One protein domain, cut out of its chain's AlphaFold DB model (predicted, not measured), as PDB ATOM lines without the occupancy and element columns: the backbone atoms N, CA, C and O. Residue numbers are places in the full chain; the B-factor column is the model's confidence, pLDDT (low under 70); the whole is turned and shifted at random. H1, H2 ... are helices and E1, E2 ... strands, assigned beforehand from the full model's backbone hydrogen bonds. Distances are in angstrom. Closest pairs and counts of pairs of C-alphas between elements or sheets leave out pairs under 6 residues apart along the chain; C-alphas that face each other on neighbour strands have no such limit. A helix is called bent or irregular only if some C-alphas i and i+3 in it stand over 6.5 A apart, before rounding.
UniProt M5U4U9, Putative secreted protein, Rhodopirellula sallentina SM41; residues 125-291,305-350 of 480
ATOM      1  N   ASP A 125      15.580  44.956  45.447       94.31
ATOM      2  CA  ASP A 125      15.666  46.407  45.283       94.31
ATOM      3  C   ASP A 125      17.092  46.918  45.520       94.31
ATOM      4  O   ASP A 125      17.651  47.554  44.627       94.31
ATOM      5  N   ASP A 126      17.720  46.540  46.639       95.75
ATOM      6  CA  ASP A 126      19.117  46.897  46.944       95.75
ATOM      7  C   ASP A 126      20.086  46.447  45.836       95.75
ATOM      8  O   ASP A 126      21.010  47.173  45.464       95.75
ATOM      9  N   ALA A 127      19.876  45.253  45.271       95.56
ATOM     10  CA  ALA A 127      20.702  44.718  44.195       95.56
ATOM     11  C   ALA A 127      20.567  45.526  42.900       95.56
ATOM     12  O   ALA A 127      21.574  45.845  42.265       95.56
ATOM     13  N   VAL A 128      19.337  45.875  42.508       92.25
ATOM     14  CA  VAL A 128      19.093  46.699  41.316       92.25
ATOM     15  C   VAL A 128      19.648  48.108  41.502       92.25
ATOM     16  O   VAL A 128      20.265  48.637  40.576       92.25
ATOM     17  N   ASP A 129      19.503  48.689  42.691       93.12
ATOM     18  CA  ASP A 129      20.052  50.006  43.008       93.12
ATOM     19  C   ASP A 129      21.585  49.999  43.001       93.12
ATOM     20  O   ASP A 129      22.193  50.883  42.393       93.12
ATOM     21  N   ALA A 130      22.223  48.972  43.575       94.75
ATOM     22  CA  ALA A 130      23.675  48.806  43.535       94.75
ATOM     23  C   ALA A 130      24.196  48.683  42.092       94.75
ATOM     24  O   ALA A 130      25.154  49.364  41.717       94.75
ATOM     25  N   ILE A 131      23.536  47.875  41.252       91.81
ATOM     26  CA  ILE A 131      23.875  47.738  39.826       91.81
ATOM     27  C   ILE A 131      23.719  49.080  39.105       91.81
ATOM     28  O   ILE A 131      24.637  49.529  38.415       91.81
ATOM     29  N   ALA A 132      22.582  49.755  39.282       91.12
ATOM     30  CA  ALA A 132      22.309  51.036  38.641       91.12
ATOM     31  C   ALA A 132      23.298  52.128  39.078       91.12
ATOM     32  O   ALA A 132      23.692  52.963  38.259       91.12
ATOM     33  N   GLN A 133      23.711  52.125  40.347       94.44
ATOM     34  CA  GLN A 133      24.705  53.054  40.872       94.44
ATOM     35  C   GLN A 133      26.076  52.823  40.234       94.44
ATOM     36  O   GLN A 133      26.693  53.782  39.781       94.44
ATOM     37  N   GLN A 134      26.536  51.574  40.141       95.31
ATOM     38  CA  GLN A 134      27.823  51.267  39.510       95.31
ATOM     39  C   GLN A 134      27.832  51.629  38.019       95.31
ATOM     40  O   GLN A 134      28.790  52.242  37.558       95.31
ATOM     41  N   ILE A 135      26.737  51.379  37.287       91.50
ATOM     42  CA  ILE A 135      26.611  51.812  35.884       91.50
ATOM     43  C   ILE A 135      26.743  53.335  35.764       91.50
ATOM     44  O   ILE A 135      27.456  53.812  34.884       91.50
ATOM     45  N   ARG A 136      26.104  54.113  36.652       91.31
ATOM     46  CA  ARG A 136      26.257  55.581  36.650       91.31
ATOM     47  C   ARG A 136      27.661  56.030  37.012       91.31
ATOM     48  O   ARG A 136      28.159  56.976  36.418       91.31
ATOM     49  N   ASN A 137      28.319  55.305  37.906       95.00
ATOM     50  CA  ASN A 137      29.726  55.517  38.215       95.00
ATOM     51  C   ASN A 137      30.653  55.104  37.055       95.00
ATOM     52  O   ASN A 137      31.862  55.235  37.188       95.00
ATOM     53  N   GLY A 138      30.124  54.655  35.912       93.19
ATOM     54  CA  GLY A 138      30.901  54.272  34.732       93.19
ATOM     55  C   GLY A 138      31.373  52.818  34.738       93.19
ATOM     56  O   GLY A 138      32.071  52.415  33.811       93.19
ATOM     57  N   HIS A 139      30.979  52.023  35.737       96.38
ATOM     58  CA  HIS A 139      31.399  50.634  35.900       96.38
ATOM     59  C   HIS A 139      30.395  49.665  35.270       96.38
ATOM     60  O   HIS A 139      29.425  49.235  35.903       96.38
ATOM     61  N   LEU A 140      30.626  49.290  34.013       90.69
ATOM     62  CA  LEU A 140      29.798  48.316  33.293       90.69
ATOM     63  C   LEU A 140      30.116  46.870  33.686       90.69
ATOM     64  O   LEU A 140      29.265  45.994  33.513       90.69
ATOM     65  N   VAL A 141      31.292  46.613  34.274       94.88
ATOM     66  CA  VAL A 141      31.667  45.282  34.784       94.88
ATOM     67  C   VAL A 141      30.705  44.768  35.860       94.88
ATOM     68  O   VAL A 141      30.568  43.561  36.048       94.88
ATOM     69  N   VAL A 142      29.943  45.661  36.501       95.44
ATOM     70  CA  VAL A 142      28.881  45.289  37.441       95.44
ATOM     71  C   VAL A 142      27.854  44.333  36.837       95.44
ATOM     72  O   VAL A 142      27.350  43.476  37.550       95.44
ATOM     73  N   LEU A 143      27.570  44.424  35.533       91.44
ATOM     74  CA  LEU A 143      26.642  43.512  34.860       91.44
ATOM     75  C   LEU A 143      27.192  42.084  34.820       91.44
ATOM     76  O   LEU A 143      26.430  41.129  34.943       91.44
ATOM     77  N   TYR A 144      28.513  41.948  34.677       94.56
ATOM     78  CA  TYR A 144      29.204  40.666  34.734       94.56
ATOM     79  C   TYR A 144      29.228  40.110  36.163       94.56
ATOM     80  O   TYR A 144      28.838  38.966  36.388       94.56
ATOM     81  N   ASP A 145      29.611  40.929  37.143       97.00
ATOM     82  CA  ASP A 145      29.731  40.504  38.544       97.00
ATOM     83  C   ASP A 145      28.389  40.307  39.261       97.00
ATOM     84  O   ASP A 145      28.323  39.555  40.235       97.00
ATOM     85  N   ALA A 146      27.311  40.917  38.757       94.62
ATOM     86  CA  ALA A 146      25.942  40.661  39.198       94.62
ATOM     87  C   ALA A 146      25.450  39.249  38.839       94.62
ATOM     88  O   ALA A 146      24.413  38.822  39.343       94.62
ATOM     89  N   MET A 147      26.159  38.519  37.970       94.81
ATOM     90  CA  MET A 147      25.795  37.152  37.625       94.81
ATOM     91  C   MET A 147      26.331  36.120  38.633       94.81
ATOM     92  O   MET A 147      27.434  36.262  39.180       94.81
ATOM     93  N   PRO A 148      25.613  34.998  38.816       97.31
ATOM     94  CA  PRO A 148      26.110  33.829  39.531       97.31
ATOM     95  C   PRO A 148      27.479  33.361  39.013       97.31
ATOM     96  O   PRO A 148      27.732  33.434  37.805       97.31
ATOM     97  N   PRO A 149      28.357  32.805  39.870       97.31
ATOM     98  CA  PRO A 149      29.656  32.277  39.446       97.31
ATOM     99  C   PRO A 149      29.561  31.243  38.314       97.31
ATOM    100  O   PRO A 149      30.405  31.231  37.419       97.31
ATOM    101  N   LYS A 150      28.509  30.407  38.313       97.38
ATOM    102  CA  LYS A 150      28.246  29.443  37.233       97.38
ATOM    103  C   LYS A 150      28.070  30.150  35.885       97.38
ATOM    104  O   LYS A 150      28.702  29.759  34.907       97.38
ATOM    105  N   PHE A 151      27.259  31.207  35.849       96.06
ATOM    106  CA  PHE A 151      26.968  31.955  34.624       96.06
ATOM    107  C   PHE A 151      28.196  32.724  34.131       96.06
ATOM    108  O   PHE A 151      28.505  32.691  32.941       96.06
ATOM    109  N   ARG A 152      28.966  33.327  35.046       94.94
ATOM    110  CA  ARG A 152      30.256  33.963  34.727       94.94
ATOM    111  C   ARG A 152      31.237  32.984  34.085       94.94
ATOM    112  O   ARG A 152      31.768  33.266  33.016       94.94
ATOM    113  N   SER A 153      31.393  31.792  34.667       96.56
ATOM    114  CA  SER A 153      32.252  30.750  34.095       96.56
ATOM    115  C   SER A 153      31.778  30.286  32.715       96.56
ATOM    116  O   SER A 153      32.611  29.968  31.869       96.56
ATOM    117  N   GLN A 154      30.465  30.209  32.487       93.56
ATOM    118  CA  GLN A 154      29.899  29.856  31.184       93.56
ATOM    119  C   GLN A 154      30.167  30.946  30.135       93.56
ATOM    120  O   GLN A 154      30.536  30.616  29.009       93.56
ATOM    121  N   LEU A 155      30.069  32.230  30.500       89.62
ATOM    122  CA  LEU A 155      30.459  33.337  29.617       89.62
ATOM    123  C   LEU A 155      31.948  33.340  29.311       89.62
ATOM    124  O   LEU A 155      32.311  33.563  28.163       89.62
ATOM    125  N   ASP A 156      32.805  33.070  30.294       91.06
ATOM    126  CA  ASP A 156      34.249  33.007  30.059       91.06
ATOM    127  C   ASP A 156      34.604  31.892  29.065       91.06
ATOM    128  O   ASP A 156      35.423  32.095  28.168       91.06
ATOM    129  N   GLN A 157      33.951  30.729  29.174       94.75
ATOM    130  CA  GLN A 157      34.117  29.619  28.228       94.75
ATOM    131  C   GLN A 157      33.593  29.975  26.834       94.75
ATOM    132  O   GLN A 157      34.272  29.717  25.839       94.75
ATOM    133  N   LEU A 158      32.415  30.600  26.754       88.94
ATOM    134  CA  LEU A 158      31.832  31.041  25.490       88.94
ATOM    135  C   LEU A 158      32.691  32.122  24.820       88.94
ATOM    136  O   LEU A 158      32.902  32.079  23.608       88.94
ATOM    137  N   ALA A 159      33.228  33.064  25.596       88.12
ATOM    138  CA  ALA A 159      34.148  34.088  25.124       88.12
ATOM    139  C   ALA A 159      35.447  33.453  24.619       88.12
ATOM    140  O   ALA A 159      35.879  33.770  23.515       88.12
ATOM    141  N   ALA A 160      36.035  32.508  25.358       90.44
ATOM    142  CA  ALA A 160      37.228  31.788  24.915       90.44
ATOM    143  C   ALA A 160      36.995  31.042  23.590       90.44
ATOM    144  O   ALA A 160      37.808  31.162  22.672       90.44
ATOM    145  N   LEU A 161      35.861  30.340  23.457       91.56
ATOM    146  CA  LEU A 161      35.472  29.673  22.214       91.56
ATOM    147  C   LEU A 161      35.281  30.684  21.077       91.56
ATOM    148  O   LEU A 161      35.824  30.501  19.995       91.56
ATOM    149  N   THR A 162      34.574  31.785  21.328       90.12
ATOM    150  CA  THR A 162      34.378  32.865  20.349       90.12
ATOM    151  C   THR A 162      35.721  33.403  19.856       90.12
ATOM    152  O   THR A 162      35.949  33.486  18.652       90.12
ATOM    153  N   MET A 163      36.649  33.691  20.771       88.19
ATOM    154  CA  MET A 163      37.986  34.174  20.425       88.19
ATOM    155  C   MET A 163      38.779  33.143  19.623       88.19
ATOM    156  O   MET A 163      39.587  33.538  18.794       88.19
ATOM    157  N   GLN A 164      38.588  31.839  19.845       92.00
ATOM    158  CA  GLN A 164      39.203  30.780  19.033       92.00
ATOM    159  C   GLN A 164      38.651  30.754  17.597       92.00
ATOM    160  O   GLN A 164      39.400  30.496  16.654       92.00
ATOM    161  N   LYS A 165      37.352  31.021  17.427       92.62
ATOM    162  CA  LYS A 165      36.682  31.002  16.119       92.62
ATOM    163  C   LYS A 165      36.914  32.259  15.292       92.62
ATOM    164  O   LYS A 165      36.886  32.179  14.067       92.62
ATOM    165  N   LEU A 166      37.147  33.401  15.933       88.81
ATOM    166  CA  LEU A 166      37.361  34.657  15.226       88.81
ATOM    167  C   LEU A 166      38.680  34.669  14.437       88.81
ATOM    168  O   LEU A 166      39.733  34.320  14.973       88.81
ATOM    169  N   ASP A 167      38.615  35.118  13.183       89.56
ATOM    170  CA  ASP A 167      39.789  35.432  12.367       89.56
ATOM    171  C   ASP A 167      40.512  36.666  12.944       89.56
ATOM    172  O   ASP A 167      39.923  37.755  12.982       89.56
ATOM    173  N   PRO A 168      41.782  36.543  13.381       83.75
ATOM    174  CA  PRO A 168      42.548  37.673  13.900       83.75
ATOM    175  C   PRO A 168      42.635  38.846  12.914       83.75
ATOM    176  O   PRO A 168      42.538  40.000  13.336       83.75
ATOM    177  N   GLN A 169      42.758  38.566  11.609       82.44
ATOM    178  CA  GLN A 169      42.851  39.613  10.585       82.44
ATOM    179  C   GLN A 169      41.503  40.315  10.391       82.44
ATOM    180  O   GLN A 169      41.442  41.545  10.364       82.44
ATOM    181  N   GLY A 170      40.410  39.549  10.361       80.44
ATOM    182  CA  GLY A 170      39.047  40.073  10.287       80.44
ATOM    183  C   GLY A 170      38.624  40.965  11.464       80.44
ATOM    184  O   GLY A 170      37.670  41.730  11.318       80.44
ATOM    185  N   ILE A 171      39.307  40.902  12.615       77.38
ATOM    186  CA  ILE A 171      39.053  41.779  13.772       77.38
ATOM    187  C   ILE A 171      39.903  43.048  13.748       77.38
ATOM    188  O   ILE A 171      39.402  44.130  14.075       77.38
ATOM    189  N   ALA A 172      41.186  42.920  13.407       80.44
ATOM    190  CA  ALA A 172      42.143  44.013  13.522       80.44
ATOM    191  C   ALA A 172      41.739  45.225  12.669       80.44
ATOM    192  O   ALA A 172      41.818  46.362  13.136       80.44
ATOM    193  N   ASP A 173      41.239  44.992  11.453       81.50
ATOM    194  CA  ASP A 173      40.880  46.062  10.522       81.50
ATOM    195  C   ASP A 173      39.677  46.905  10.999       81.50
ATOM    196  O   ASP A 173      39.833  48.131  11.112       81.50
ATOM    197  N   PRO A 174      38.504  46.322  11.340       78.31
ATOM    198  CA  PRO A 174      37.379  47.090  11.877       78.31
ATOM    199  C   PRO A 174      37.705  47.805  13.191       78.31
ATOM    200  O   PRO A 174      37.361  48.977  13.356       78.31
ATOM    201  N   LEU A 175      38.395  47.138  14.125       80.00
ATOM    202  CA  LEU A 175      38.779  47.772  15.391       80.00
ATOM    203  C   LEU A 175      39.790  48.899  15.164       80.00
ATOM    204  O   LEU A 175      39.679  49.961  15.779       80.00
ATOM    205  N   GLY A 176      40.727  48.711  14.236       82.75
ATOM    206  CA  GLY A 176      41.676  49.734  13.822       82.75
ATOM    207  C   GLY A 176      40.989  50.957  13.212       82.75
ATOM    208  O   GLY A 176      41.379  52.079  13.524       82.75
ATOM    209  N   GLN A 177      39.952  50.771  12.388       84.88
ATOM    210  CA  GLN A 177      39.132  51.872  11.853       84.88
ATOM    211  C   GLN A 177      38.425  52.644  12.969       84.88
ATOM    212  O   GLN A 177      38.573  53.863  13.069       84.88
ATOM    213  N   ILE A 178      37.718  51.937  13.853       83.31
ATOM    214  CA  ILE A 178      37.011  52.537  14.991       83.31
ATOM    215  C   ILE A 178      37.984  53.331  15.875       83.31
ATOM    216  O   ILE A 178      37.708  54.477  16.236       83.31
ATOM    217  N   HIS A 179      39.156  52.762  16.170       86.06
ATOM    218  CA  HIS A 179      40.182  53.433  16.958       86.06
ATOM    219  C   HIS A 179      40.765  54.659  16.240       86.06
ATOM    220  O   HIS A 179      40.998  55.680  16.883       86.06
ATOM    221  N   ARG A 180      40.994  54.612  14.918       86.38
ATOM    222  CA  ARG A 180      41.460  55.783  14.147       86.38
ATOM    223  C   ARG A 180      40.451  56.923  14.176       86.38
ATOM    224  O   ARG A 180      40.850  58.067  14.373       86.38
ATOM    225  N   ILE A 181      39.165  56.620  14.019       86.75
ATOM    226  CA  ILE A 181      38.093  57.617  14.102       86.75
ATOM    227  C   ILE A 181      38.057  58.234  15.501       86.75
ATOM    228  O   ILE A 181      38.042  59.457  15.638       86.75
ATOM    229  N   ALA A 182      38.101  57.403  16.542       89.44
ATOM    230  CA  ALA A 182      38.151  57.867  17.921       89.44
ATOM    231  C   ALA A 182      39.381  58.751  18.196       89.44
ATOM    232  O   ALA A 182      39.257  59.835  18.765       89.44
ATOM    233  N   ASP A 183      40.565  58.334  17.746       87.94
ATOM    234  CA  ASP A 183      41.795  59.108  17.899       87.94
ATOM    235  C   ASP A 183      41.734  60.436  17.137       87.94
ATOM    236  O   ASP A 183      42.132  61.469  17.674       87.94
ATOM    237  N   LEU A 184      41.170  60.449  15.930       87.56
ATOM    238  CA  LEU A 184      40.952  61.667  15.156       87.56
ATOM    239  C   LEU A 184      40.025  62.632  15.898       87.56
ATOM    240  O   LEU A 184      40.387  63.797  16.060       87.56
ATOM    241  N   LEU A 185      38.871  62.164  16.383       89.56
ATOM    242  CA  LEU A 185      37.916  62.996  17.126       89.56
ATOM    243  C   LEU A 185      38.565  63.654  18.345       89.56
ATOM    244  O   LEU A 185      38.414  64.855  18.560       89.56
ATOM    245  N   VAL A 186      39.335  62.876  19.102       88.81
ATOM    246  CA  VAL A 186      40.006  63.346  20.315       88.81
ATOM    247  C   VAL A 186      41.158  64.301  19.987       88.81
ATOM    248  O   VAL A 186      41.265  65.379  20.565       88.81
ATOM    249  N   THR A 187      42.021  63.958  19.026       86.25
ATOM    250  CA  THR A 187      43.207  64.767  18.681       86.25
ATOM    251  C   THR A 187      42.875  66.039  17.906       86.25
ATOM    252  O   THR A 187      43.646  67.003  17.948       86.25
ATOM    253  N   ARG A 188      41.731  66.067  17.212       86.19
ATOM    254  CA  ARG A 188      41.244  67.208  16.424       86.19
ATOM    255  C   ARG A 188      40.079  67.945  17.080       86.19
ATOM    256  O   ARG A 188      39.460  68.773  16.421       86.19
ATOM    257  N   GLN A 189      39.806  67.710  18.362       87.44
ATOM    258  CA  GLN A 189      38.651  68.293  19.049       87.44
ATOM    259  C   GLN A 189      38.576  69.827  18.945       87.44
ATOM    260  O   GLN A 189      37.508  70.352  18.664       87.44
ATOM    261  N   ASN A 190      39.692  70.555  19.104       85.25
ATOM    262  CA  ASN A 190      39.690  72.028  19.082       85.25
ATOM    263  C   ASN A 190      39.277  72.562  17.710       85.25
ATOM    264  O   ASN A 190      38.526  73.525  17.603       85.25
ATOM    265  N   TRP A 191      39.745  71.881  16.672       82.25
ATOM    266  CA  TRP A 191      39.421  72.207  15.301       82.25
ATOM    267  C   TRP A 191      37.987  71.823  14.930       82.25
ATOM    268  O   TRP A 191      37.309  72.547  14.211       82.25
ATOM    269  N   ILE A 192      37.488  70.697  15.448       85.12
ATOM    270  CA  ILE A 192      36.079  70.330  15.286       85.12
ATOM    271  C   ILE A 192      35.195  71.379  15.961       85.12
ATOM    272  O   ILE A 192      34.262  71.881  15.343       85.12
ATOM    273  N   LEU A 193      35.518  71.747  17.201       85.75
ATOM    274  CA  LEU A 193      34.766  72.709  18.005       85.75
ATOM    275  C   LEU A 193      34.819  74.141  17.457       85.75
ATOM    276  O   LEU A 193      33.922  74.920  17.766       85.75
ATOM    277  N   SER A 194      35.791  74.489  16.606       83.94
ATOM    278  CA  SER A 194      35.799  75.792  15.926       83.94
ATOM    279  C   SER A 194      34.774  75.897  14.792       83.94
ATOM    280  O   SER A 194      34.553  76.983  14.255       83.94
ATOM    281  N   HIS A 195      34.113  74.795  14.421       85.00
ATOM    282  CA  HIS A 195      33.139  74.799  13.340       85.00
ATOM    283  C   HIS A 195      31.950  75.727  13.659       85.00
ATOM    284  O   HIS A 195      31.260  75.496  14.654       85.00
ATOM    285  N   PRO A 196      31.572  76.680  12.776       83.94
ATOM    286  CA  PRO A 196      30.490  77.641  13.043       83.94
ATOM    287  C   PRO A 196      29.112  77.040  13.365       83.94
ATOM    288  O   PRO A 196      28.240  77.734  13.866       83.94
ATOM    289  N   ARG A 197      28.890  75.756  13.058       85.50
ATOM    290  CA  ARG A 197      27.644  75.031  13.379       85.50
ATOM    291  C   ARG A 197      27.612  74.495  14.812       85.50
ATOM    292  O   ARG A 197      26.535  74.229  15.342       85.50
ATOM    293  N   LEU A 198      28.782  74.293  15.409       87.19
ATOM    294  CA  LEU A 198      28.922  73.852  16.793       87.19
ATOM    295  C   LEU A 198      28.945  75.029  17.766       87.19
ATOM    296  O   LEU A 198      28.868  74.796  18.964       87.19
ATOM    297  N   LEU A 199      29.010  76.261  17.260       88.06
ATOM    298  CA  LEU A 199      28.939  77.488  18.044       88.06
ATOM    299  C   LEU A 199      27.513  78.043  18.026       88.06
ATOM    300  O   LEU A 199      26.825  77.959  17.004       88.06
ATOM    301  N   ASP A 200      27.065  78.597  19.146       89.12
ATOM    302  CA  ASP A 200      25.784  79.294  19.230       89.12
ATOM    303  C   ASP A 200      25.933  80.709  18.637       89.12
ATOM    304  O   ASP A 200      26.634  81.544  19.208       89.12
ATOM    305  N   PRO A 201      25.277  81.031  17.502       84.19
ATOM    306  CA  PRO A 201      25.357  82.367  16.914       84.19
ATOM    307  C   PRO A 201      24.647  83.442  17.755       84.19
ATOM    308  O   PRO A 201      24.803  84.629  17.469       84.19
ATOM    309  N   SER A 202      23.825  83.041  18.730       88.62
ATOM    310  CA  SER A 202      23.077  83.923  19.629       88.62
ATOM    311  C   SER A 202      23.669  84.043  21.039       88.62
ATOM    312  O   SER A 202      23.231  84.919  21.788       88.62
ATOM    313  N   GLY A 203      24.654  83.204  21.375       87.38
ATOM    314  CA  GLY A 203      25.345  83.176  22.668       87.38
ATOM    315  C   GLY A 203      26.543  84.127  22.760       87.38
ATOM    316  O   GLY A 203      26.794  84.950  21.872       87.38
ATOM    317  N   GLU A 204      27.293  84.027  23.858       88.06
ATOM    318  CA  GLU A 204      28.583  84.701  23.989       88.06
ATOM    319  C   GLU A 204      29.624  84.072  23.038       88.06
ATOM    320  O   GLU A 204      29.523  82.898  22.672       88.06
ATOM    321  N   PRO A 205      30.650  84.827  22.596       81.62
ATOM    322  CA  PRO A 205      31.700  84.276  21.747       81.62
ATOM    323  C   PRO A 205      32.374  83.051  22.383       81.62
ATOM    324  O   PRO A 205      33.077  83.175  23.385       81.62
ATOM    325  N   GLY A 206      32.199  81.886  21.756       81.38
ATOM    326  CA  GLY A 206      32.729  80.604  22.233       81.38
ATOM    327  C   GLY A 206      31.686  79.678  22.860       81.38
ATOM    328  O   GLY A 206      32.014  78.519  23.111       81.38
ATOM    329  N   ASP A 207      30.448  80.141  23.057       88.69
ATOM    330  CA  ASP A 207      29.348  79.284  23.492       88.69
ATOM    331  C   ASP A 207      29.041  78.224  22.432       88.69
ATOM    332  O   ASP A 207      29.026  78.489  21.224       88.69
ATOM    333  N   LEU A 208      28.802  77.000  22.895       90.31
ATOM    334  CA  LEU A 208      28.476  75.877  22.032       90.31
ATOM    335  C   LEU A 208      26.978  75.868  21.720       90.31
ATOM    336  O   LEU A 208      26.140  76.093  22.587       90.31
ATOM    337  N   SER A 209      26.632  75.542  20.478       90.94
ATOM    338  CA  SER A 209      25.259  75.203  20.107       90.94
ATOM    339  C   SER A 209      24.852  73.870  20.758       90.94
ATOM    340  O   SER A 209      25.727  73.091  21.144       90.94
ATOM    341  N   PRO A 210      23.557  73.498  20.783       90.62
ATOM    342  CA  PRO A 210      23.131  72.183  21.283       90.62
ATOM    343  C   PRO A 210      23.837  70.995  20.600       90.62
ATOM    344  O   PRO A 210      24.031  69.931  21.194       90.62
ATOM    345  N   ILE A 211      24.254  71.172  19.339       87.88
ATOM    346  CA  ILE A 211      25.043  70.177  18.602       87.88
ATOM    347  C   ILE A 211      26.481  70.141  19.136       87.88
ATOM    348  O   ILE A 211      27.016  69.055  19.354       87.88
ATOM    349  N   GLY A 212      27.100  71.303  19.377       88.75
ATOM    350  CA  GLY A 212      28.432  71.406  19.984       88.75
ATOM    351  C   GLY A 212      28.486  70.849  21.408       88.75
ATOM    352  O   GLY A 212      29.428  70.134  21.760       88.75
ATOM    353  N   GLU A 213      27.444  71.086  22.204       89.62
ATOM    354  CA  GLU A 213      27.283  70.490  23.532       89.62
ATOM    355  C   GLU A 213      27.157  68.968  23.446       89.62
ATOM    356  O   GLU A 213      27.875  68.256  24.144       89.62
ATOM    357  N   THR A 214      26.314  68.450  22.545       87.50
ATOM    358  CA  THR A 214      26.189  67.000  22.311       87.50
ATOM    359  C   THR A 214      27.525  66.395  21.883       87.50
ATOM    360  O   THR A 214      27.924  65.344  22.380       87.50
ATOM    361  N   PHE A 215      28.266  67.064  20.998       88.69
ATOM    362  CA  PHE A 215      29.597  66.614  20.605       88.69
ATOM    363  C   PHE A 215      30.537  66.516  21.817       88.69
ATOM    364  O   PHE A 215      31.176  65.485  22.022       88.69
ATOM    365  N   THR A 216      30.575  67.552  22.653       89.19
ATOM    366  CA  THR A 216      31.492  67.648  23.802       89.19
ATOM    367  C   THR A 216      31.113  66.722  24.957       89.19
ATOM    368  O   THR A 216      31.994  66.209  25.648       89.19
ATOM    369  N   ASN A 217      29.817  66.503  25.181       88.12
ATOM    370  CA  ASN A 217      29.304  65.769  26.337       88.12
ATOM    371  C   ASN A 217      28.988  64.296  26.034       88.12
ATOM    372  O   ASN A 217      28.922  63.493  26.961       88.12
ATOM    373  N   LEU A 218      28.835  63.923  24.758       87.69
ATOM    374  CA  LEU A 218      28.559  62.546  24.333       87.69
ATOM    375  C   LEU A 218      29.651  61.982  23.437       87.69
ATOM    376  O   LEU A 218      30.303  61.005  23.794       87.69
ATOM    377  N   LEU A 219      29.841  62.584  22.261       89.38
ATOM    378  CA  LEU A 219      30.674  61.985  21.216       89.38
ATOM    379  C   LEU A 219      32.142  61.945  21.623       89.38
ATOM    380  O   LEU A 219      32.796  60.924  21.426       89.38
ATOM    381  N   LEU A 220      32.649  63.024  22.215       90.38
ATOM    382  CA  LEU A 220      34.035  63.101  22.647       90.38
ATOM    383  C   LEU A 220      34.337  62.100  23.784       90.38
ATOM    384  O   LEU A 220      35.242  61.289  23.596       90.38
ATOM    385  N   PRO A 221      33.567  62.025  24.890       90.94
ATOM    386  CA  PRO A 221      33.771  60.988  25.905       90.94
ATOM    387  C   PRO A 221      33.619  59.552  25.379       90.94
ATOM    388  O   PRO A 221      34.344  58.660  25.818       90.94
ATOM    389  N   ILE A 222      32.722  59.302  24.414       89.75
ATOM    390  CA  ILE A 222      32.619  57.994  23.741       89.75
ATOM    391  C   ILE A 222      33.883  57.701  22.930       89.75
ATOM    392  O   ILE A 222      34.416  56.596  23.009       89.75
ATOM    393  N   ALA A 223      34.391  58.672  22.171       90.94
ATOM    394  CA  ALA A 223      35.630  58.516  21.418       90.94
ATOM    395  C   ALA A 223      36.814  58.231  22.356       90.94
ATOM    396  O   ALA A 223      37.601  57.321  22.107       90.94
ATOM    397  N   GLU A 224      36.910  58.936  23.482       90.56
ATOM    398  CA  GLU A 224      37.928  58.659  24.499       90.56
ATOM    399  C   GLU A 224      37.761  57.263  25.120       90.56
ATOM    400  O   GLU A 224      38.739  56.525  25.246       90.56
ATOM    401  N   THR A 225      36.521  56.855  25.415       89.69
ATOM    402  CA  THR A 225      36.185  55.501  25.887       89.69
ATOM    403  C   THR A 225      36.657  54.438  24.903       89.69
ATOM    404  O   THR A 225      37.286  53.464  25.305       89.69
ATOM    405  N   VAL A 226      36.394  54.619  23.609       89.94
ATOM    406  CA  VAL A 226      36.829  53.704  22.548       89.94
ATOM    407  C   VAL A 226      38.351  53.651  22.473       89.94
ATOM    408  O   VAL A 226      38.927  52.567  22.464       89.94
ATOM    409  N   ARG A 227      39.011  54.811  22.474       87.81
ATOM    410  CA  ARG A 227      40.473  54.927  22.393       87.81
ATOM    411  C   ARG A 227      41.186  54.234  23.559       87.81
ATOM    412  O   ARG A 227      42.246  53.647  23.373       87.81
ATOM    413  N   VAL A 228      40.636  54.321  24.768       88.19
ATOM    414  CA  VAL A 228      41.235  53.725  25.976       88.19
ATOM    415  C   VAL A 228      40.790  52.269  26.173       88.19
ATOM    416  O   VAL A 228      41.571  51.411  26.594       88.19
ATOM    417  N   GLY A 229      39.530  51.983  25.860       85.69
ATOM    418  CA  GLY A 229      38.875  50.702  26.094       85.69
ATOM    419  C   GLY A 229      39.163  49.653  25.031       85.69
ATOM    420  O   GLY A 229      39.258  48.476  25.364       85.69
ATOM    421  N   ILE A 230      39.350  50.050  23.773       82.00
ATOM    422  CA  ILE A 230      39.572  49.127  22.660       82.00
ATOM    423  C   ILE A 230      41.037  49.233  22.229       82.00
ATOM    424  O   ILE A 230      41.394  50.141  21.481       82.00
ATOM    425  N   PRO A 231      41.922  48.339  22.702       69.50
ATOM    426  CA  PRO A 231      43.290  48.299  22.202       69.50
ATOM    427  C   PRO A 231      43.284  48.018  20.691       69.50
ATOM    428  O   PRO A 231      42.619  47.095  20.228       69.50
ATOM    429  N   ALA A 232      44.015  48.829  19.928       65.06
ATOM    430  CA  ALA A 232      44.071  48.749  18.467       65.06
ATOM    431  C   ALA A 232      44.963  47.608  17.933       65.06
ATOM    432  O   ALA A 232      45.200  47.543  16.728       65.06
ATOM    433  N   ASP A 233      45.518  46.762  18.804       65.31
ATOM    434  CA  ASP A 233      46.481  45.724  18.445       65.31
ATOM    435  C   ASP A 233      45.895  44.306  18.540       65.31
ATOM    436  O   ASP A 233      45.077  43.992  19.404       65.31
ATOM    437  N   GLU A 234      46.368  43.411  17.662       59.22
ATOM    438  CA  GLU A 234      46.031  41.972  17.647       59.22
ATOM    439  C   GLU A 234      46.257  41.300  19.018       59.22
ATOM    440  O   GLU A 234      45.570  40.346  19.387       59.22
ATOM    441  N   VAL A 235      47.163  41.870  19.822       64.62
ATOM    442  CA  VAL A 235      47.513  41.442  21.185       64.62
ATOM    443  C   VAL A 235      46.304  41.464  22.132       64.62
ATOM    444  O   VAL A 235      46.312  40.802  23.169       64.62
ATOM    445  N   ALA A 236      45.242  42.197  21.802       70.50
ATOM    446  CA  ALA A 236      44.013  42.224  22.583       70.50
ATOM    447  C   ALA A 236      43.382  40.833  22.761       70.50
ATOM    448  O   ALA A 236      42.961  40.493  23.870       70.50
ATOM    449  N   LEU A 237      43.344  40.030  21.694       76.06
ATOM    450  CA  LEU A 237      42.710  38.708  21.693       76.06
ATOM    451  C   LEU A 237      43.523  37.711  22.510       76.06
ATOM    452  O   LEU A 237      42.970  36.980  23.332       76.06
ATOM    453  N   ASP A 238      44.843  37.738  22.336       82.56
ATOM    454  CA  ASP A 238      45.751  36.891  23.102       82.56
ATOM    455  C   ASP A 238      45.692  37.240  24.588       82.56
ATOM    456  O   ASP A 238      45.578  36.343  25.418       82.56
ATOM    457  N   ARG A 239      45.605  38.528  24.947       82.44
ATOM    458  CA  ARG A 239      45.405  38.927  26.350       82.44
ATOM    459  C   ARG A 239      44.094  38.410  26.929       82.44
ATOM    460  O   ARG A 239      44.096  37.977  28.076       82.44
ATOM    461  N   ILE A 240      42.979  38.462  26.191       84.38
ATOM    462  CA  ILE A 240      41.693  37.908  26.663       84.38
ATOM    463  C   ILE A 240      41.833  36.404  26.924       84.38
ATOM    464  O   ILE A 240      41.362  35.922  27.953       84.38
ATOM    465  N   ARG A 241      42.509  35.673  26.030       83.06
ATOM    466  CA  ARG A 241      42.764  34.232  26.185       83.06
ATOM    467  C   ARG A 241      43.676  33.928  27.376       83.06
ATOM    468  O   ARG A 241      43.406  32.986  28.113       83.06
ATOM    469  N   GLU A 242      44.732  34.714  27.568       88.94
ATOM    470  CA  GLU A 242      45.728  34.503  28.621       88.94
ATOM    471  C   GLU A 242      45.195  34.820  30.021       88.94
ATOM    472  O   GLU A 242      45.442  34.058  30.955       88.94
ATOM    473  N   GLN A 243      44.473  35.933  30.184       91.19
ATOM    474  CA  GLN A 243      44.004  36.377  31.505       91.19
ATOM    475  C   GLN A 243      42.567  35.946  31.833       91.19
ATOM    476  O   GLN A 243      42.165  35.999  32.992       91.19
ATOM    477  N   GLY A 244      41.795  35.515  30.831       90.81
ATOM    478  CA  GLY A 244      40.364  35.241  30.946       90.81
ATOM    479  C   GLY A 244      39.500  36.485  30.715       90.81
ATOM    480  O   GLY A 244      39.912  37.623  30.956       90.81
ATOM    481  N   PHE A 245      38.272  36.263  30.241       90.06
ATOM    482  CA  PHE A 245      37.354  37.334  29.852       90.06
ATOM    483  C   PHE A 245      36.938  38.219  31.033       90.06
ATOM    484  O   PHE A 245      37.075  39.436  30.935       90.06
ATOM    485  N   GLY A 246      36.532  37.641  32.167       92.50
ATOM    486  CA  GLY A 246      36.212  38.414  33.374       92.50
ATOM    487  C   GLY A 246      37.352  39.327  33.850       92.50
ATOM    488  O   GLY A 246      37.144  40.516  34.074       92.50
ATOM    489  N   ALA A 247      38.586  38.817  33.943       93.94
ATOM    490  CA  ALA A 247      39.733  39.630  34.362       93.94
ATOM    491  C   ALA A 247      40.076  40.730  33.341       93.94
ATOM    492  O   ALA A 247      40.399  41.857  33.724       93.94
ATOM    493  N   TRP A 248      39.957  40.427  32.042       91.88
ATOM    494  CA  TRP A 248      40.085  41.434  30.991       91.88
ATOM    495  C   TRP A 248      39.021  42.528  31.139       91.88
ATOM    496  O   TRP A 248      39.376  43.704  31.098       91.88
ATOM    497  N   LEU A 249      37.750  42.167  31.365       90.94
ATOM    498  CA  LEU A 249      36.658  43.124  31.566       90.94
ATOM    499  C   LEU A 249      36.947  44.069  32.731       90.94
ATOM    500  O   LEU A 249      36.860  45.277  32.551       90.94
ATOM    501  N   HIS A 250      37.363  43.540  33.884       94.75
ATOM    502  CA  HIS A 250      37.748  44.338  35.056       94.75
ATOM    503  C   HIS A 250      38.878  45.326  34.751       94.75
ATOM    504  O   HIS A 250      38.800  46.506  35.093       94.75
ATOM    505  N   SER A 251      39.921  44.871  34.049       92.44
ATOM    506  CA  SER A 251      41.017  45.752  33.637       92.44
ATOM    507  C   SER A 251      40.558  46.852  32.678       92.44
ATOM    508  O   SER A 251      41.127  47.944  32.700       92.44
ATOM    509  N   ARG A 252      39.593  46.562  31.800       91.06
ATOM    510  CA  ARG A 252      39.073  47.525  30.824       91.06
ATOM    511  C   ARG A 252      38.154  48.529  31.485       91.06
ATOM    512  O   ARG A 252      38.314  49.719  31.241       91.06
ATOM    513  N   ASP A 253      37.268  48.051  32.347       93.19
ATOM    514  CA  ASP A 253      36.327  48.845  33.125       93.19
ATOM    515  C   ASP A 253      37.035  49.962  33.896       93.19
ATOM    516  O   ASP A 253      36.731  51.132  33.686       93.19
ATOM    517  N   ALA A 254      38.086  49.635  34.653       93.62
ATOM    518  CA  ALA A 254      38.870  50.629  35.388       93.62
ATOM    519  C   ALA A 254      39.473  51.729  34.489       93.62
ATOM    520  O   ALA A 254      39.642  52.867  34.925       93.62
ATOM    521  N   ALA A 255      39.802  51.401  33.235       92.19
ATOM    522  CA  ALA A 255      40.368  52.349  32.282       92.19
ATOM    523  C   ALA A 255      39.295  53.232  31.618       92.19
ATOM    524  O   ALA A 255      39.548  54.408  31.359       92.19
ATOM    525  N   VAL A 256      38.106  52.681  31.344       93.62
ATOM    526  CA  VAL A 256      37.020  53.399  30.656       93.62
ATOM    527  C   VAL A 256      36.066  54.129  31.593       93.62
ATOM    528  O   VAL A 256      35.442  55.102  31.169       93.62
ATOM    529  N   ALA A 257      35.967  53.702  32.852       95.38
ATOM    530  CA  ALA A 257      34.998  54.223  33.808       95.38
ATOM    531  C   ALA A 257      35.001  55.760  33.911       95.38
ATOM    532  O   ALA A 257      33.921  56.319  33.752       95.38
ATOM    533  N   PRO A 258      36.146  56.479  34.017       95.00
ATOM    534  CA  PRO A 258      36.140  57.948  34.077       95.00
ATOM    535  C   PRO A 258      35.410  58.624  32.904       95.00
ATOM    536  O   PRO A 258      34.754  59.653  33.065       95.00
ATOM    537  N   TYR A 259      35.524  58.047  31.707       93.00
ATOM    538  CA  TYR A 259      34.905  58.569  30.492       93.00
ATOM    539  C   TYR A 259      33.420  58.213  30.426       93.00
ATOM    540  O   TYR A 259      32.593  59.058  30.081       93.00
ATOM    541  N   LEU A 260      33.067  56.987  30.821       91.81
ATOM    542  CA  LEU A 260      31.679  56.543  30.891       91.81
ATOM    543  C   LEU A 260      30.885  57.299  31.955       91.81
ATOM    544  O   LEU A 260      29.749  57.668  31.677       91.81
ATOM    545  N   THR A 261      31.464  57.605  33.119       93.38
ATOM    546  CA  THR A 261      30.810  58.441  34.139       93.38
ATOM    547  C   THR A 261      30.415  59.786  33.554       93.38
ATOM    548  O   THR A 261      29.286  60.218  33.730       93.38
ATOM    549  N   ARG A 262      31.290  60.417  32.759       91.19
ATOM    550  CA  ARG A 262      30.980  61.695  32.105       91.19
ATOM    551  C   ARG A 262      29.811  61.586  31.123       91.19
ATOM    552  O   ARG A 262      28.968  62.486  31.080       91.19
ATOM    553  N   VAL A 263      29.741  60.496  30.353       90.19
ATOM    554  CA  VAL A 263      28.582  60.211  29.487       90.19
ATOM    555  C   VAL A 263      27.326  60.036  30.340       90.19
ATOM    556  O   VAL A 263      26.290  60.632  30.051       90.19
ATOM    557  N   MET A 264      27.411  59.253  31.413       88.69
ATOM    558  CA  MET A 264      26.270  58.980  32.279       88.69
ATOM    559  C   MET A 264      25.792  60.244  32.999       88.69
ATOM    560  O   MET A 264      24.596  60.504  32.998       88.69
ATOM    561  N   ASP A 265      26.676  61.084  33.523       89.31
ATOM    562  CA  ASP A 265      26.320  62.345  34.186       89.31
ATOM    563  C   ASP A 265      25.625  63.329  33.235       89.31
ATOM    564  O   ASP A 265      24.766  64.105  33.651       89.31
ATOM    565  N   SER A 266      25.967  63.275  31.945       85.12
ATOM    566  CA  SER A 266      25.398  64.164  30.927       85.12
ATOM    567  C   SER A 266      23.998  63.737  30.465       85.12
ATOM    568  O   SER A 266      23.214  64.584  30.042       85.12
ATOM    569  N   TYR A 267      23.671  62.438  30.529       80.19
ATOM    570  CA  TYR A 267      22.449  61.884  29.920       80.19
ATOM    571  C   TYR A 267      21.538  61.118  30.873       80.19
ATOM    572  O   TYR A 267      20.358  60.915  30.571       80.19
ATOM    573  N   THR A 268      22.041  60.678  32.023       77.56
ATOM    574  CA  THR A 268      21.204  59.996  33.003       77.56
ATOM    575  C   THR A 268      20.432  61.033  33.803       77.56
ATOM    576  O   THR A 268      20.981  61.881  34.501       77.56
ATOM    577  N   GLY A 269      19.107  60.978  33.672       76.50
ATOM    578  CA  GLY A 269      18.221  61.681  34.588       76.50
ATOM    579  C   GLY A 269      18.368  61.153  36.022       76.50
ATOM    580  O   GLY A 269      19.105  60.192  36.270       76.50
ATOM    581  N   PRO A 270      17.629  61.739  36.982       77.19
ATOM    582  CA  PRO A 270      17.577  61.205  38.335       77.19
ATOM    583  C   PRO A 270      17.260  59.712  38.310       77.19
ATOM    584  O   PRO A 270      16.530  59.227  37.439       77.19
ATOM    585  N   ALA A 271      17.835  59.002  39.279       73.00
ATOM    586  CA  ALA A 271      17.707  57.564  39.401       73.00
ATOM    587  C   ALA A 271      16.281  57.087  39.167       73.00
ATOM    588  O   ALA A 271      15.354  57.551  39.828       73.00
ATOM    589  N   ALA A 272      16.126  56.107  38.282       77.88
ATOM    590  CA  ALA A 272      14.964  55.247  38.329       77.88
ATOM    591  C   ALA A 272      14.896  54.618  39.727       77.88
ATOM    592  O   ALA A 272      15.732  53.780  40.043       77.88
ATOM    593  N   SER A 273      13.944  55.042  40.560       83.69
ATOM    594  CA  SER A 273      13.684  54.383  41.838       83.69
ATOM    595  C   SER A 273      12.799  53.171  41.581       83.69
ATOM    596  O   SER A 273      11.661  53.320  41.117       83.69
ATOM    597  N   TRP A 274      13.321  51.988  41.875       89.62
ATOM    598  CA  TRP A 274      12.547  50.758  41.867       89.62
ATOM    599  C   TRP A 274      11.977  50.511  43.257       89.62
ATOM    600  O   TRP A 274      12.660  50.679  44.260       89.62
ATOM    601  N   THR A 275      10.710  50.125  43.325       94.31
ATOM    602  CA  THR A 275      10.056  49.746  44.580       94.31
ATOM    603  C   THR A 275       9.655  48.284  44.527       94.31
ATOM    604  O   THR A 275       9.086  47.836  43.529       94.31
ATOM    605  N   LEU A 276       9.920  47.537  45.596       96.31
ATOM    606  CA  LEU A 276       9.505  46.145  45.707       96.31
ATOM    607  C   LEU A 276       7.974  46.039  45.777       96.31
ATOM    608  O   LEU A 276       7.355  46.479  46.743       96.31
ATOM    609  N   LEU A 277       7.362  45.434  44.755       96.25
ATOM    610  CA  LEU A 277       5.914  45.223  44.689       96.25
ATOM    611  C   LEU A 277       5.513  43.892  45.334       96.25
ATOM    612  O   LEU A 277       4.527  43.810  46.065       96.25
ATOM    613  N   LYS A 278       6.257  42.827  45.027       96.19
ATOM    614  CA  LYS A 278       6.006  41.475  45.531       96.19
ATOM    615  C   LYS A 278       7.319  40.716  45.625       96.19
ATOM    616  O   LYS A 278       8.112  40.766  44.694       96.19
ATOM    617  N   GLN A 279       7.498  39.959  46.699       96.69
ATOM    618  CA  GLN A 279       8.576  38.986  46.833       96.69
ATOM    619  C   GLN A 279       7.994  37.678  47.350       96.69
ATOM    620  O   GLN A 279       7.179  37.681  48.276       96.69
ATOM    621  N   LYS A 280       8.382  36.567  46.733       96.88
ATOM    622  CA  LYS A 280       8.038  35.226  47.187       96.88
ATOM    623  C   LYS A 280       9.207  34.299  46.881       96.88
ATOM    624  O   LYS A 280       9.540  34.111  45.719       96.88
ATOM    625  N   ASP A 281       9.774  33.703  47.924       95.12
ATOM    626  CA  ASP A 281      10.893  32.766  47.815       95.12
ATOM    627  C   ASP A 281      12.060  33.382  47.010       95.12
ATOM    628  O   ASP A 281      12.561  34.449  47.372       95.12
ATOM    629  N   ASP A 282      12.459  32.741  45.911       97.12
ATOM    630  CA  ASP A 282      13.516  33.188  45.001       97.12
ATOM    631  C   ASP A 282      12.983  34.040  43.828       97.12
ATOM    632  O   ASP A 282      13.665  34.204  42.823       97.12
ATOM    633  N   GLU A 283      11.776  34.602  43.921       97.81
ATOM    634  CA  GLU A 283      11.187  35.476  42.898       97.81
ATOM    635  C   GLU A 283      10.776  36.833  43.484       97.81
ATOM    636  O   GLU A 283      10.226  36.934  44.586       97.81
ATOM    637  N   ALA A 284      11.005  37.900  42.723       97.56
ATOM    638  CA  ALA A 284      10.603  39.252  43.085       97.56
ATOM    639  C   ALA A 284      10.052  40.010  41.875       97.56
ATOM    640  O   ALA A 284      10.422  39.763  40.733       97.56
ATOM    641  N   VAL A 285       9.158  40.959  42.123       97.12
ATOM    642  CA  VAL A 285       8.672  41.904  41.119       97.12
ATOM    643  C   VAL A 285       8.912  43.300  41.657       97.12
ATOM    644  O   VAL A 285       8.350  43.676  42.689       97.12
ATOM    645  N   LEU A 286       9.733  44.064  40.947       93.44
ATOM    646  CA  LEU A 286       9.940  45.481  41.199       93.44
ATOM    647  C   LEU A 286       9.027  46.307  40.297       93.44
ATOM    648  O   LEU A 286       8.705  45.907  39.179       93.44
ATOM    649  N   GLU A 287       8.628  47.476  40.775       94.56
ATOM    650  CA  GLU A 287       7.849  48.455  40.030       94.56
ATOM    651  C   GLU A 287       8.597  49.790  39.977       94.56
ATOM    652  O   GLU A 287       9.050  50.301  40.997       94.56
ATOM    653  N   GLN A 288       8.732  50.355  38.780       89.50
ATOM    654  CA  GLN A 288       9.249  51.695  38.547       89.50
ATOM    655  C   GLN A 288       8.077  52.615  38.203       89.50
ATOM    656  O   GLN A 288       7.387  52.419  37.194       89.50
ATOM    657  N   SER A 289       7.882  53.652  39.013       85.50
ATOM    658  CA  SER A 289       6.941  54.727  38.693       85.50
ATOM    659  C   SER A 289       7.533  55.612  37.597       85.50
ATOM    660  O   SER A 289       8.606  56.187  37.778       85.50
ATOM    661  N   LEU A 290       6.851  55.735  36.455       80.38
ATOM    662  CA  LEU A 290       7.264  56.690  35.431       80.38
ATOM    663  C   LEU A 290       6.760  58.089  35.814       80.38
ATOM    664  O   LEU A 290       5.601  58.222  36.223       80.38
ATOM    665  N   PRO A 291       7.587  59.142  35.675       74.88
ATOM    666  CA  PRO A 291       7.117  60.504  35.878       74.88
ATOM    667  C   PRO A 291       5.951  60.772  34.922       74.88
ATOM    668  O   PRO A 291       6.064  60.544  33.715       74.88
ATOM    669  N   SER A 305       3.268  52.405  35.056       87.06
ATOM    670  CA  SER A 305       4.398  51.822  35.772       87.06
ATOM    671  C   SER A 305       5.063  50.749  34.918       87.06
ATOM    672  O   SER A 305       4.426  50.117  34.070       87.06
ATOM    673  N   ARG A 306       6.371  50.562  35.109       88.62
ATOM    674  CA  ARG A 306       7.119  49.445  34.519       88.62
ATOM    675  C   ARG A 306       7.358  48.407  35.595       88.62
ATOM    676  O   ARG A 306       7.736  48.764  36.705       88.62
ATOM    677  N   LYS A 307       7.155  47.134  35.270       91.81
ATOM    678  CA  LYS A 307       7.420  46.025  36.187       91.81
ATOM    679  C   LYS A 307       8.646  45.260  35.716       91.81
ATOM    680  O   LYS A 307       8.788  45.019  34.521       91.81
ATOM    681  N   LEU A 308       9.508  44.883  36.651       89.50
ATOM    682  CA  LEU A 308      10.690  44.066  36.412       89.50
ATOM    683  C   LEU A 308      10.578  42.808  37.268       89.50
ATOM    684  O   LEU A 308      10.637  42.883  38.494       89.50
ATOM    685  N   ALA A 309      10.381  41.663  36.618       94.38
ATOM    686  CA  ALA A 309      10.420  40.369  37.282       94.38
ATOM    687  C   ALA A 309      11.879  39.930  37.451       94.38
ATOM    688  O   ALA A 309      12.649  39.929  36.487       94.38
ATOM    689  N   LEU A 310      12.239  39.554  38.671       92.81
ATOM    690  CA  LEU A 310      13.558  39.093  39.067       92.81
ATOM    691  C   LEU A 310      13.470  37.680  39.639       92.81
ATOM    692  O   LEU A 310      12.488  37.322  40.293       92.81
ATOM    693  N   LYS A 311      14.534  36.909  39.441       97.19
ATOM    694  CA  LYS A 311      14.720  35.577  40.004       97.19
ATOM    695  C   LYS A 311      16.089  35.491  40.663       97.19
ATOM    696  O   LYS A 311      17.076  35.987  40.115       97.19
ATOM    697  N   ARG A 312      16.140  34.878  41.843       98.00
ATOM    698  CA  ARG A 312      17.369  34.655  42.593       98.00
ATOM    699  C   ARG A 312      18.017  33.355  42.133       98.00
ATOM    700  O   ARG A 312      17.390  32.300  42.149       98.00
ATOM    701  N   VAL A 313      19.281  33.431  41.739       97.38
ATOM    702  CA  VAL A 313      20.102  32.286  41.328       97.38
ATOM    703  C   VAL A 313      21.411  32.368  42.100       97.38
ATOM    704  O   VAL A 313      22.094  33.385  42.038       97.38
ATOM    705  N   ASP A 314      21.734  31.341  42.887       96.75
ATOM    706  CA  ASP A 314      22.938  31.289  43.736       96.75
ATOM    707  C   ASP A 314      23.179  32.564  44.578       96.75
ATOM    708  O   ASP A 314      24.309  33.025  44.732       96.75
ATOM    709  N   GLY A 315      22.103  33.166  45.099       96.81
ATOM    710  CA  GLY A 315      22.165  34.386  45.914       96.81
ATOM    711  C   GLY A 315      22.216  35.706  45.129       96.81
ATOM    712  O   GLY A 315      22.246  36.761  45.757       96.81
ATOM    713  N   TYR A 316      22.181  35.680  43.794       97.56
ATOM    714  CA  TYR A 316      22.163  36.868  42.930       97.56
ATOM    715  C   TYR A 316      20.789  37.094  42.305       97.56
ATOM    716  O   TYR A 316      20.154  36.143  41.855       97.56
ATOM    717  N   TRP A 317      20.345  38.349  42.225       96.56
ATOM    718  CA  TRP A 317      19.103  38.718  41.546       96.56
ATOM    719  C   TRP A 317      19.354  39.044  40.077       96.56
ATOM    720  O   TRP A 317      20.119  39.948  39.751       96.56
ATOM    721  N   LEU A 318      18.664  38.330  39.192       91.38
ATOM    722  CA  LEU A 318      18.707  38.532  37.745       91.38
ATOM    723  C   LEU A 318      17.300  38.788  37.206       91.38
ATOM    724  O   LEU A 318      16.340  38.287  37.792       91.38
ATOM    725  N   PRO A 319      17.137  39.485  36.066       92.31
ATOM    726  CA  PRO A 319      15.873  39.472  35.338       92.31
ATOM    727  C   PRO A 319      15.416  38.032  35.082       92.31
ATOM    728  O   PRO A 319      16.207  37.219  34.607       92.31
ATOM    729  N   ALA A 320      14.152  37.714  35.377       87.81
ATOM    730  CA  ALA A 320      13.636  36.344  35.291       87.81
ATOM    731  C   ALA A 320      13.862  35.723  33.899       87.81
ATOM    732  O   ALA A 320      14.335  34.596  33.790       87.81
ATOM    733  N   ALA A 321      13.667  36.512  32.835       80.75
ATOM    734  CA  ALA A 321      13.938  36.097  31.457       80.75
ATOM    735  C   ALA A 321      15.401  35.673  31.216       80.75
ATOM    736  O   ALA A 321      15.657  34.754  30.443       80.75
ATOM    737  N   VAL A 322      16.363  36.322  31.884       81.94
ATOM    738  CA  VAL A 322      17.779  35.936  31.816       81.94
ATOM    739  C   VAL A 322      17.996  34.670  32.635       81.94
ATOM    740  O   VAL A 322      18.549  33.710  32.117       81.94
ATOM    741  N   ALA A 323      17.523  34.634  33.882       85.25
ATOM    742  CA  ALA A 323      17.702  33.483  34.765       85.25
ATOM    743  C   ALA A 323      17.174  32.170  34.159       85.25
ATOM    744  O   ALA A 323      17.831  31.140  34.278       85.25
ATOM    745  N   ASP A 324      16.019  32.214  33.490       86.75
ATOM    746  CA  ASP A 324      15.373  31.029  32.918       86.75
ATOM    747  C   ASP A 324      15.949  30.622  31.551       86.75
ATOM    748  O   ASP A 324      15.974  29.436  31.224       86.75
ATOM    749  N   GLY A 325      16.419  31.585  30.749       82.81
ATOM    750  CA  GLY A 325      16.880  31.341  29.376       82.81
ATOM    751  C   GLY A 325      18.394  31.201  29.203       82.81
ATOM    752  O   GLY A 325      18.845  30.718  28.165       82.81
ATOM    753  N   PHE A 326      19.192  31.621  30.187       86.06
ATOM    754  CA  PHE A 326      20.637  31.787  30.017       86.06
ATOM    755  C   PHE A 326      21.365  30.486  29.655       86.06
ATOM    756  O   PHE A 326      22.180  30.482  28.737       86.06
ATOM    757  N   GLU A 327      21.072  29.374  30.335       92.88
ATOM    758  CA  GLU A 327      21.786  28.111  30.092       92.88
ATOM    759  C   GLU A 327      21.508  27.538  28.699       92.88
ATOM    760  O   GLU A 327      22.444  27.109  28.021       92.88
ATOM    761  N   GLU A 328      20.250  27.569  28.249       88.50
ATOM    762  CA  GLU A 328      19.899  27.115  26.900       88.50
ATOM    763  C   GLU A 328      20.501  28.045  25.841       88.50
ATOM    764  O   GLU A 328      21.035  27.567  24.844       88.50
ATOM    765  N   TRP A 329      20.520  29.361  26.089       86.75
ATOM    766  CA  TRP A 329      21.182  30.320  25.205       86.75
ATOM    767  C   TRP A 329      22.693  30.063  25.091       86.75
ATOM    768  O   TRP A 329      23.218  30.009  23.977       86.75
ATOM    769  N   VAL A 330      23.401  29.849  26.210       84.75
ATOM    770  CA  VAL A 330      24.839  29.513  26.191       84.75
ATOM    771  C   VAL A 330      25.072  28.219  25.420       84.75
ATOM    772  O   VAL A 330      25.996  28.148  24.608       84.75
ATOM    773  N   LYS A 331      24.248  27.195  25.660       93.81
ATOM    774  CA  LYS A 331      24.349  25.908  24.973       93.81
ATOM    775  C   LYS A 331      24.152  26.070  23.467       93.81
ATOM    776  O   LYS A 331      25.022  25.647  22.711       93.81
ATOM    777  N   GLN A 332      23.089  26.753  23.043       89.12
ATOM    778  CA  GLN A 332      22.827  27.043  21.635       89.12
ATOM    779  C   GLN A 332      24.005  27.785  20.989       89.12
ATOM    780  O   GLN A 332      24.493  27.376  19.939       89.12
ATOM    781  N   LYS A 333      24.516  28.848  21.627       85.62
ATOM    782  CA  LYS A 333      25.650  29.617  21.090       85.62
ATOM    783  C   LYS A 333      26.938  28.807  21.031       85.62
ATOM    784  O   LYS A 333      27.721  28.966  20.098       85.62
ATOM    785  N   THR A 334      27.145  27.916  21.992       93.56
ATOM    786  CA  THR A 334      28.278  26.990  21.990       93.56
ATOM    787  C   THR A 334      28.180  26.011  20.819       93.56
ATOM    788  O   THR A 334      29.170  25.820  20.118       93.56
ATOM    789  N   GLU A 335      27.005  25.426  20.573       95.75
ATOM    790  CA  GLU A 335      26.762  24.521  19.440       95.75
ATOM    791  C   GLU A 335      26.941  25.236  18.089       95.75
ATOM    792  O   GLU A 335      27.625  24.715  17.208       95.75
ATOM    793  N   GLU A 336      26.404  26.454  17.949       88.88
ATOM    794  CA  GLU A 336      26.591  27.300  16.761       88.88
ATOM    795  C   GLU A 336      28.083  27.553  16.488       88.88
ATOM    796  O   GLU A 336      28.555  27.323  15.375       88.88
ATOM    797  N   LEU A 337      28.852  27.958  17.506       91.31
ATOM    798  CA  LEU A 337      30.285  28.237  17.366       91.31
ATOM    799  C   LEU A 337      31.121  26.980  17.111       91.31
ATOM    800  O   LEU A 337      32.117  27.050  16.398       91.31
ATOM    801  N   GLN A 338      30.742  25.828  17.668       96.12
ATOM    802  CA  GLN A 338      31.438  24.563  17.414       96.12
ATOM    803  C   GLN A 338      31.346  24.120  15.950       96.12
ATOM    804  O   GLN A 338      32.246  23.424  15.484       96.12
ATOM    805  N   GLY A 339      30.296  24.532  15.235       94.62
ATOM    806  CA  GLY A 339      30.143  24.293  13.799       94.62
ATOM    807  C   GLY A 339      30.991  25.203  12.904       94.62
ATOM    808  O   GLY A 339      31.074  24.944  11.706       94.62
ATOM    809  N   VAL A 340      31.608  26.251  13.458       95.38
ATOM    810  CA  VAL A 340      32.482  27.177  12.727       95.38
ATOM    811  C   VAL A 340      33.928  26.694  12.817       95.38
ATOM    812  O   VAL A 340      34.358  26.209  13.867       95.38
ATOM    813  N   ASP A 341      34.698  26.819  11.738       96.88
ATOM    814  CA  ASP A 341      36.122  26.483  11.754       96.88
ATOM    815  C   ASP A 341      36.919  27.485  12.615       96.88
ATOM    816  O   ASP A 341      36.508  28.620  12.866       96.88
ATOM    817  N   ASP A 342      38.063  27.050  13.144       95.62
ATOM    818  CA  ASP A 342      38.928  27.934  13.933       95.62
ATOM    819  C   ASP A 342      39.505  29.050  13.052       95.62
ATOM    820  O   ASP A 342      39.920  28.801  11.919       95.62
ATOM    821  N   ALA A 343      39.563  30.270  13.596       92.56
ATOM    822  CA  ALA A 343      40.039  31.467  12.901       92.56
ATOM    823  C   ALA A 343      39.367  31.743  11.537       92.56
ATOM    824  O   ALA A 343      40.005  32.287  10.637       92.56
ATOM    825  N   SER A 344      38.095  31.366  11.364       93.94
ATOM    826  CA  SER A 344      37.353  31.596  10.116       93.94
ATOM    827  C   SER A 344      36.190  32.578  10.252       93.94
ATOM    828  O   SER A 344      35.652  33.009   9.237       93.94
ATOM    829  N   MET A 345      35.760  32.900  11.475       90.38
ATOM    830  CA  MET A 345      34.614  33.776  11.719       90.38
ATOM    831  C   MET A 345      35.035  35.242  11.635       90.38
ATOM    832  O   MET A 345      35.898  35.695  12.387       90.38
ATOM    833  N   SER A 346      34.392  36.014  10.767       85.81
ATOM    834  CA  SER A 346      34.565  37.469  10.729       85.81
ATOM    835  C   SER A 346      33.817  38.163  11.877       85.81
ATOM    836  O   SER A 346      32.816  37.657  12.391       85.81
ATOM    837  N   VAL A 347      34.236  39.383  12.244       78.88
ATOM    838  CA  VAL A 347      33.491  40.219  13.210       78.88
ATOM    839  C   VAL A 347      32.062  40.477  12.739       78.88
ATOM    840  O   VAL A 347      31.137  40.457  13.544       78.88
ATOM    841  N   SER A 348      31.857  40.690  11.437       76.50
ATOM    842  CA  SER A 348      30.523  40.896  10.869       76.50
ATOM    843  C   SER A 348      29.612  39.687  11.054       76.50
ATOM    844  O   SER A 348      28.444  39.867  11.384       76.50
ATOM    845  N   GLU A 349      30.119  38.467  10.869       80.75
ATOM    846  CA  GLU A 349      29.342  37.242  11.098       80.75
ATOM    847  C   GLU A 349      29.024  37.064  12.581       80.75
ATOM    848  O   GLU A 349      27.878  36.783  12.928       80.75
ATOM    849  N   TRP A 350      30.000  37.321  13.456       76.69
ATOM    850  CA  TRP A 350      29.797  37.288  14.904       76.69
ATOM    851  C   TRP A 350      28.732  38.292  15.376       76.69
ATOM    852  O   TRP A 350      27.886  37.957  16.203       76.69
TER     853      TRP A 350
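This is residues 125 to 291 and 305 to 350 of the 480 residues of the protein "Putative secreted protein" of Rhodopirellula sallentina SM41 (UniProt M5U4U9). A flat, loose frame of helices has a small, strongly twisted sheet of four strands at one end, curled round the first residues of H1. H3 and H9 run side by side near the sheet, H4 leads away to the far end, H6 folds back beside it, and the bent H8 runs between H3 and H1. The printed part has 213 residues with ten named helices and four named strands, in the order H1 to H8, E1 to E4, H9, H10. The sheet runs E1, E2, E3, E4, antiparallel throughout, and the class is mixed. The radius of gyration of the C-alphas is 20.9 A, and the spans are 61 by 48 by 25 A.

H1, residues 125 to 136, is on the sheet of E1, 274 to 280, E2, 283 to 289, E3, 305 to 313, and E4, 316 to 319. N 277 and O 285, 2.9 A, join the hairpin E1 and E2 within hydrogen-bond range, N 286 and O 308, 2.9 A, E2 and E3, and N 311 and O 318, 2.8 A, the hairpin E3 and E4. H2, 142 to 145, touches residues 131 to 135 of H1 (closest C-alphas Ile 131 and Val 142, 6.1 A). H3, 149 to 165, touches H9, 320 to 338, at a shallow tilt of 28 degrees, the same way (Leu 158 and Thr 334, 6.4 A). H9 only grazes the sheet with residues 320 to 324; it is irregular, C-alphas 324 and 327 being 7.6 A apart. H6, 210 to 229, and H8, 245 to 267, were each assigned as one helix by hydrogen bonds but are bent, with C-alphas 217 and 220 6.6 A apart and 255 and 258 7.2 A apart; their arms are H6a, 210 to 217, H6b, 220 to 229, H8a, 245 to 255, and H8b, 258 to 267. Residues 178 to 186 of H4, 168 to 187, touch H6b (Ala 182 and Ala 223, 4.4 A). H5, 189 to 193, is close to but not clearly touching H6a (6.8 A). Residues 160 to 163 of H3 touch H7, 235 to 243 (Ala 160 and Arg 241, 6.2 A). H8a touches H3 about perpendicular, at 88 degrees (Asp 156 and Phe 245, 5.3 A). H8b touches H6b (Pro 221 and Tyr 259, 5.3 A) and residue 136 of H1 (Arg 136 and Met 264, 5.5 A). H10, 347 to 350, is close to but not clearly touching H4 (5.8 A). Every O i to N i+4 pair is within range in H1, H3, H5, H6a, H6b and H7, but 14 of 16 in H4, 6 of 7 in H8a, 5 of 6 in H8b and 13 of 15 in H9; H2 and H10 are too short for one.

H1 begins at C-alpha 125, (15.666, 46.407, 45.283), and H10 ends at C-alpha 350, (29.797, 37.288, 14.904). From first to last C-alpha H9 measures 27.8 A, H4 27.5 A, E3 25.7 A and H3 24.4 A.

The two farthest C-alphas, of Pro 205 and Asp 281, are 61.4 A apart. Residues 292 to 304 are not printed, and C-alphas 291 and 305 are 9.1 A apart across the cut. The link from H5 to H6, residues 194 to 209, is long. Mean pLDDT of the printed part is 88.8; residues 231 to 235 are under 70.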